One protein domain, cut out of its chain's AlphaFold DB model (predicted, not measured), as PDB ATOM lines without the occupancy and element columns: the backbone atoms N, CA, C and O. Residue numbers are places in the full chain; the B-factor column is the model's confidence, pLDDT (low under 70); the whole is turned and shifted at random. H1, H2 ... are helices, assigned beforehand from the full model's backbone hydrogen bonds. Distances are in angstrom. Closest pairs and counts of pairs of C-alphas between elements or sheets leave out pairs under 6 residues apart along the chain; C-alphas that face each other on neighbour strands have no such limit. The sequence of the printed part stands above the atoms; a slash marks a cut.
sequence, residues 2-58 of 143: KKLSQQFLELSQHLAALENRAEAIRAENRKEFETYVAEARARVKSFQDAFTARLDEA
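What this domain is: This is residues 2 to 58 of the 143 residues of an uncharacterized protein of Anaerolineae bacterium (UniProt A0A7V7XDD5). Two long helices, H1 and H2, make a narrow V: the backbone folds back through a tight link, and the two arms run opposite ways with an open gap between them along most of their length. The printed part has 57 residues with two named helices, H1 then H2, and no named strand; the class is all helix. It is loose, with a radius of gyration of the C-alphas of 14.4 A, and a rod in outline, 44 by 21 by 10 A.

Where its parts are: H1, residues 4 to 27, begins at C-alpha 4 (288.936, 268.201, 223.277) and is 35.4 A long. H2, residues 30 to 56, is 40.0 A long and ends at C-alpha 56 (272.130, 263.120, 218.550).

How they stand to each other: H1 and H2 are close but not clearly touching; their closest C-alphas, those of Ile 25 and Phe 33, are 6.7 A apart. They run opposite ways at a shallow tilt of 18 degrees. O i to N i+4 pairs are within hydrogen-bond range in 19 of 20 cases in H1 and 22 of 23 in H2.

The domain as a whole: The C-alphas farthest apart, of Asn 29 and Ala 58, are 44.0 A apart. The printed part has no cut. Residue 2, residue 24 and residues 26 to 31 have pLDDT under 70.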
ATOM      1  N   LYS A   2     286.224 261.647 222.029       68.25
ATOM      2  CA  LYS A   2     287.625 262.098 221.920       68.25
ATOM      3  C   LYS A   2     287.896 263.205 222.947       68.25
ATOM      4  O   LYS A   2     286.969 263.901 223.357       68.25
ATOM      5  N   LYS A   3     289.153 263.374 223.366       80.62
ATOM      6  CA  LYS A   3     289.544 264.531 224.187       80.62
ATOM      7  C   LYS A   3     289.435 265.802 223.344       80.62
ATOM      8  O   LYS A   3     289.779 265.781 222.166       80.62
ATOM      9  N   LEU A   4     289.053 266.913 223.963       77.69
ATOM     10  CA  LEU A   4     288.936 268.201 223.277       77.69
ATOM     11  C   LEU A   4     290.262 268.633 222.621       77.69
ATOM     12  O   LEU A   4     290.281 269.074 221.478       77.69
ATOM     13  N   SER A   5     291.398 268.370 223.275       75.81
ATOM     14  CA  SER A   5     292.726 268.600 222.688       75.81
ATOM     15  C   SER A   5     292.994 267.785 221.417       75.81
ATOM     16  O   SER A   5     293.713 268.249 220.538       75.81
ATOM     17  N   GLN A   6     292.410 266.587 221.284       81.38
ATOM     18  CA  GLN A   6     292.506 265.789 220.058       81.38
ATOM     19  C   GLN A   6     291.638 266.384 218.944       81.38
ATOM     20  O   GLN A   6     292.062 266.385 217.796       81.38
ATOM     21  N   GLN A   7     290.466 266.933 219.276       80.12
ATOM     22  CA  GLN A   7     289.602 267.612 218.304       80.12
ATOM     23  C   GLN A   7     290.261 268.887 217.757       80.12
ATOM     24  O   GLN A   7     290.257 269.103 216.549       80.12
ATOM     25  N   PHE A   8     290.904 269.685 218.615       76.00
ATOM     26  CA  PHE A   8     291.664 270.861 218.174       76.00
ATOM     27  C   PHE A   8     292.905 270.500 217.353       76.00
ATOM     28  O   PHE A   8     293.219 271.191 216.385       76.00
ATOM     29  N   LEU A   9     293.596 269.404 217.688       81.12
ATOM     30  CA  LEU A   9     294.705 268.910 216.872       81.12
ATOM     31  C   LEU A   9     294.230 268.498 215.471       81.12
ATOM     32  O   LEU A   9     294.863 268.862 214.483       81.12
ATOM     33  N   GLU A  10     293.113 267.775 215.379       82.44
ATOM     34  CA  GLU A  10     292.500 267.396 214.099       82.44
ATOM     35  C   GLU A  10     292.080 268.634 213.290       82.44
ATOM     36  O   GLU A  10     292.340 268.694 212.088       82.44
ATOM     37  N   LEU A  11     291.513 269.656 213.945       80.06
ATOM     38  CA  LEU A  11     291.179 270.933 213.312       80.06
ATOM     39  C   LEU A  11     292.429 271.649 212.780       80.06
ATOM     40  O   LEU A  11     292.447 272.083 211.632       80.06
ATOM     41  N   SER A  12     293.499 271.720 213.575       75.44
ATOM     42  CA  SER A  12     294.775 272.320 213.168       75.44
ATOM     43  C   SER A  12     295.388 271.602 211.962       75.44
ATOM     44  O   SER A  12     295.789 272.247 210.994       75.44
ATOM     45  N   GLN A  13     295.396 270.265 211.968       82.12
ATOM     46  CA  GLN A  13     295.859 269.466 210.830       82.12
ATOM     47  C   GLN A  13     294.996 269.695 209.584       82.12
ATOM     48  O   GLN A  13     295.519 269.756 208.471       82.12
ATOM     49  N   HIS A  14     293.682 269.849 209.758       80.25
ATOM     50  CA  HIS A  14     292.770 270.154 208.663       80.25
ATOM     51  C   HIS A  14     293.042 271.535 208.052       80.25
ATOM     52  O   HIS A  14     293.094 271.654 206.828       80.25
ATOM     53  N   LEU A  15     293.273 272.554 208.886       76.50
ATOM     54  CA  LEU A  15     293.631 273.904 208.445       76.50
ATOM     55  C   LEU A  15     294.980 273.923 207.707       76.50
ATOM     56  O   LEU A  15     295.066 274.495 206.624       76.50
ATOM     57  N   ALA A  16     295.994 273.206 208.201       73.19
ATOM     58  CA  ALA A  16     297.276 273.062 207.502       73.19
ATOM     59  C   ALA A  16     297.129 272.336 206.146       73.19
ATOM     60  O   ALA A  16     297.797 272.658 205.163       73.19
ATOM     61  N   ALA A  17     296.233 271.348 206.053       78.25
ATOM     62  CA  ALA A  17     295.926 270.690 204.785       78.25
ATOM     63  C   ALA A  17     295.156 271.606 203.812       78.25
ATOM     64  O   ALA A  17     295.301 271.457 202.598       78.25
ATOM     65  N   LEU A  18     294.332 272.529 204.321       76.88
ATOM     66  CA  LEU A  18     293.644 273.549 203.525       76.88
ATOM     67  C   LEU A  18     294.623 274.581 202.960       76.88
ATOM     68  O   LEU A  18     294.530 274.887 201.776       76.88
ATOM     69  N   GLU A  19     295.583 275.047 203.758       74.62
ATOM     70  CA  GLU A  19     296.646 275.962 203.319       74.62
ATOM     71  C   GLU A  19     297.449 275.372 202.150       74.62
ATOM     72  O   GLU A  19     297.514 275.963 201.072       74.62
ATOM     73  N   ASN A  20     297.953 274.143 202.309       72.88
ATOM     74  CA  ASN A  20     298.679 273.440 201.244       72.88
ATOM     75  C   ASN A  20     297.838 273.273 199.965       72.88
ATOM     76  O   ASN A  20     298.359 273.352 198.853       72.88
ATOM     77  N   ARG A  21     296.525 273.046 200.106       74.06
ATOM     78  CA  ARG A  21     295.605 272.931 198.965       74.06
ATOM     79  C   ARG A  21     295.313 274.270 198.300       74.06
ATOM     80  O   ARG A  21     295.154 274.289 197.087       74.06
ATOM     81  N   ALA A  22     295.230 275.365 199.052       71.38
ATOM     82  CA  ALA A  22     295.016 276.693 198.484       71.38
ATOM     83  C   ALA A  22     296.172 277.086 197.550       71.38
ATOM     84  O   ALA A  22     295.933 277.606 196.461       71.38
ATOM     85  N   GLU A  23     297.408 276.754 197.930       70.88
ATOM     86  CA  GLU A  23     298.583 276.945 197.074       70.88
ATOM     87  C   GLU A  23     298.590 275.999 195.864       70.88
ATOM     88  O   GLU A  23     298.874 276.432 194.747       70.88
ATOM     89  N   ALA A  24     298.196 274.730 196.037       69.44
ATOM     90  CA  ALA A  24     298.086 273.780 194.926       69.44
ATOM     91  C   ALA A  24     297.032 274.205 193.884       69.44
ATOM     92  O   ALA A  24     297.307 274.194 192.687       69.44
ATOM     93  N   ILE A  25     295.861 274.680 194.328       71.88
ATOM     94  CA  ILE A  25     294.776 275.154 193.450       71.88
ATOM     95  C   ILE A  25     295.243 276.304 192.542       71.88
ATOM     96  O   ILE A  25     294.789 276.408 191.402       71.88
ATOM     97  N   ARG A  26     296.168 277.154 193.006       68.12
ATOM     98  CA  ARG A  26     296.740 278.243 192.196       68.12
ATOM     99  C   ARG A  26     297.665 277.751 191.077       68.12
ATOM    100  O   ARG A  26     297.883 278.490 190.121       68.12
ATOM    101  N   ALA A  27     298.211 276.539 191.186       64.50
ATOM    102  CA  ALA A  27     299.259 276.014 190.312       64.50
ATOM    103  C   ALA A  27     298.774 274.994 189.256       64.50
ATOM    104  O   ALA A  27     299.567 274.575 188.411       64.50
ATOM    105  N   GLU A  28     297.504 274.579 189.280       67.44
ATOM    106  CA  GLU A  28     297.028 273.377 188.574       67.44
ATOM    107  C   GLU A  28     296.254 273.606 187.264       67.44
ATOM    108  O   GLU A  28     295.731 274.682 186.962       67.44
ATOM    109  N   ASN A  29     296.144 272.532 186.470       61.78
ATOM    110  CA  ASN A  29     295.339 272.483 185.248       61.78
ATOM    111  C   ASN A  29     293.887 272.009 185.524       61.78
ATOM    112  O   ASN A  29     293.563 271.435 186.560       61.78
ATOM    113  N   ARG A  30     292.978 272.235 184.562       63.91
ATOM    114  CA  ARG A  30     291.514 272.069 184.730       63.91
ATOM    115  C   ARG A  30     291.062 270.693 185.256       63.91
ATOM    116  O   ARG A  30     290.059 270.627 185.960       63.91
ATOM    117  N   LYS A  31     291.751 269.602 184.901       65.44
ATOM    118  CA  LYS A  31     291.324 268.230 185.242       65.44
ATOM    119  C   LYS A  31     291.622 267.876 186.702       65.44
ATOM    120  O   LYS A  31     290.817 267.210 187.351       65.44
ATOM    121  N   GLU A  32     292.761 268.330 187.214       70.56
ATOM    122  CA  GLU A  32     293.123 268.188 188.627       70.56
ATOM    123  C   GLU A  32     292.144 268.995 189.486       70.56
ATOM    124  O   GLU A  32     291.511 268.440 190.387       70.56
ATOM    125  N   PHE A  33     291.854 270.236 189.082       71.69
ATOM    126  CA  PHE A  33     290.891 271.112 189.750       71.69
ATOM    127  C   PHE A  33     289.483 270.502 189.921       71.69
ATOM    128  O   PHE A  33     288.890 270.600 190.997       71.69
ATOM    129  N   GLU A  34     288.933 269.824 188.905       70.88
ATOM    130  CA  GLU A  34     287.618 269.159 189.010       70.88
ATOM    131  C   GLU A  34     287.595 268.054 190.078       70.88
ATOM    132  O   GLU A  34     286.603 267.903 190.800       70.88
ATOM    133  N   THR A  35     288.704 267.325 190.226       76.38
ATOM    134  CA  THR A  35     288.858 266.302 191.268       76.38
ATOM    135  C   THR A  35     288.864 266.948 192.652       76.38
ATOM    136  O   THR A  35     288.123 266.512 193.538       76.38
ATOM    137  N   TYR A  36     289.599 268.051 192.832       75.38
ATOM    138  CA  TYR A  36     289.614 268.780 194.104       75.38
ATOM    139  C   TYR A  36     288.246 269.321 194.499       75.38
ATOM    140  O   TYR A  36     287.869 269.238 195.672       75.38
ATOM    141  N   VAL A  37     287.475 269.834 193.538       74.44
ATOM    142  CA  VAL A  37     286.106 270.301 193.791       74.44
ATOM    143  C   VAL A  37     285.227 269.155 194.299       74.44
ATOM    144  O   VAL A  37     284.482 269.337 195.267       74.44
ATOM    145  N   ALA A  38     285.312 267.971 193.686       74.12
ATOM    146  CA  ALA A  38     284.543 266.802 194.112       74.12
ATOM    147  C   ALA A  38     284.932 266.347 195.528       74.12
ATOM    148  O   ALA A  38     284.059 266.150 196.378       74.12
ATOM    149  N   GLU A  39     286.230 266.254 195.820       80.81
ATOM    150  CA  GLU A  39     286.705 265.892 197.154       80.81
ATOM    151  C   GLU A  39     286.310 266.913 198.225       80.81
ATOM    152  O   GLU A  39     285.937 266.537 199.337       80.81
ATOM    153  N   ALA A  40     286.392 268.211 197.918       76.62
ATOM    154  CA  ALA A  40     285.990 269.267 198.840       76.62
ATOM    155  C   ALA A  40     284.500 269.150 199.194       76.62
ATOM    156  O   ALA A  40     284.135 269.225 200.366       76.62
ATOM    157  N   ARG A  41     283.640 268.879 198.201       77.12
ATOM    158  CA  ARG A  41     282.205 268.639 198.424       77.12
ATOM    159  C   ARG A  41     281.955 267.404 199.292       77.12
ATOM    160  O   ARG A  41     281.134 267.473 200.205       77.12
ATOM    161  N   ALA A  42     282.677 266.311 199.047       81.44
ATOM    162  CA  ALA A  42     282.572 265.093 199.851       81.44
ATOM    163  C   ALA A  42     283.003 265.323 201.310       81.44
ATOM    164  O   ALA A  42     282.314 264.886 202.230       81.44
ATOM    165  N   ARG A  43     284.097 266.068 201.531       81.12
ATOM    166  CA  ARG A  43     284.568 266.437 202.875       81.12
ATOM    167  C   ARG A  43     283.538 267.266 203.637       81.12
ATOM    168  O   ARG A  43     283.263 266.949 204.788       81.12
ATOM    169  N   VAL A  44     282.934 268.271 202.994       79.88
ATOM    170  CA  VAL A  44     281.867 269.079 203.611       79.88
ATOM    171  C   VAL A  44     280.705 268.195 204.059       79.88
ATOM    172  O   VAL A  44     280.286 268.294 205.208       79.88
ATOM    173  N   LYS A  45     280.232 267.288 203.194       80.88
ATOM    174  CA  LYS A  45     279.138 266.370 203.538       80.88
ATOM    175  C   LYS A  45     279.500 265.470 204.721       80.88
ATOM    176  O   LYS A  45     278.724 265.351 205.656       80.88
ATOM    177  N   SER A  46     280.697 264.884 204.702       84.56
ATOM    178  CA  SER A  46     281.161 264.017 205.789       84.56
ATOM    179  C   SER A  46     281.253 264.749 207.128       84.56
ATOM    180  O   SER A  46     281.002 264.134 208.161       84.56
ATOM    181  N   PHE A  47     281.628 266.032 207.127       82.12
ATOM    182  CA  PHE A  47     281.640 266.850 208.339       82.12
ATOM    183  C   PHE A  47     280.229 267.160 208.836       82.12
ATOM    184  O   PHE A  47     280.000 267.070 210.037       82.12
ATOM    185  N   GLN A  48     279.294 267.479 207.934       81.81
ATOM    186  CA  GLN A  48     277.888 267.694 208.294       81.81
ATOM    187  C   GLN A  48     277.297 266.431 208.927       81.81
ATOM    188  O   GLN A  48     276.854 266.481 210.067       81.81
ATOM    189  N   ASP A  49     277.418 265.283 208.255       85.19
ATOM    190  CA  ASP A  49     276.894 264.005 208.750       85.19
ATOM    191  C   ASP A  49     277.485 263.654 210.141       85.19
ATOM    192  O   ASP A  49     276.776 263.186 211.035       85.19
ATOM    193  N   ALA A  50     278.782 263.920 210.362       85.56
ATOM    194  CA  ALA A  50     279.432 263.710 211.659       85.56
ATOM    195  C   ALA A  50     278.970 264.699 212.744       85.56
ATOM    196  O   ALA A  50     278.894 264.326 213.918       85.56
ATOM    197  N   PHE A  51     278.683 265.950 212.378       85.75
ATOM    198  CA  PHE A  51     278.171 266.955 213.304       85.75
ATOM    199  C   PHE A  51     276.742 266.623 213.735       85.75
ATOM    200  O   PHE A  51     276.490 266.560 214.936       85.75
ATOM    201  N   THR A  52     275.858 266.281 212.793       84.38
ATOM    202  CA  THR A  52     274.497 265.818 213.094       84.38
ATOM    203  C   THR A  52     274.521 264.629 214.063       84.38
ATOM    204  O   THR A  52     273.872 264.666 215.107       84.38
ATOM    205  N   ALA A  53     275.353 263.614 213.794       87.31
ATOM    206  CA  ALA A  53     275.500 262.458 214.682       87.31
ATOM    207  C   ALA A  53     275.983 262.848 216.092       87.31
ATOM    208  O   ALA A  53     275.576 262.249 217.086       87.31
ATOM    209  N   ARG A  54     276.834 263.877 216.209       84.81
ATOM    210  CA  ARG A  54     277.288 264.379 217.511       84.81
ATOM    211  C   ARG A  54     276.170 265.077 218.286       84.81
ATOM    212  O   ARG A  54     276.167 264.975 219.516       84.81
ATOM    213  N   LEU A  55     275.264 265.772 217.598       86.62
ATOM    214  CA  LEU A  55     274.093 266.408 218.209       86.62
ATOM    215  C   LEU A  55     273.092 265.377 218.730       86.62
ATOM    216  O   LEU A  55     272.495 265.602 219.778       86.62
ATOM    217  N   ASP A  56     272.970 264.225 218.072       86.06
ATOM    218  CA  ASP A  56     272.130 263.120 218.550       86.06
ATOM    219  C   ASP A  56     272.638 262.504 219.870       86.06
ATOM    220  O   ASP A  56     271.862 261.922 220.626       86.06
ATOM    221  N   GLU A  57     273.928 262.667 220.186       86.12
ATOM    222  CA  GLU A  57     274.546 262.235 221.449       86.12
ATOM    223  C   GLU A  57     274.569 263.327 222.541       86.12
ATOM    224  O   GLU A  57     275.071 263.086 223.644       86.12
ATOM    225  N   ALA A  58     274.135 264.554 222.241       86.56
ATOM    226  CA  ALA A  58     274.173 265.678 223.177       86.56
ATOM    227  C   ALA A  58     272.897 265.764 224.034       86.56
ATOM    228  O   ALA A  58     271.870 265.167 223.719       86.56
TER     229      ALA A  58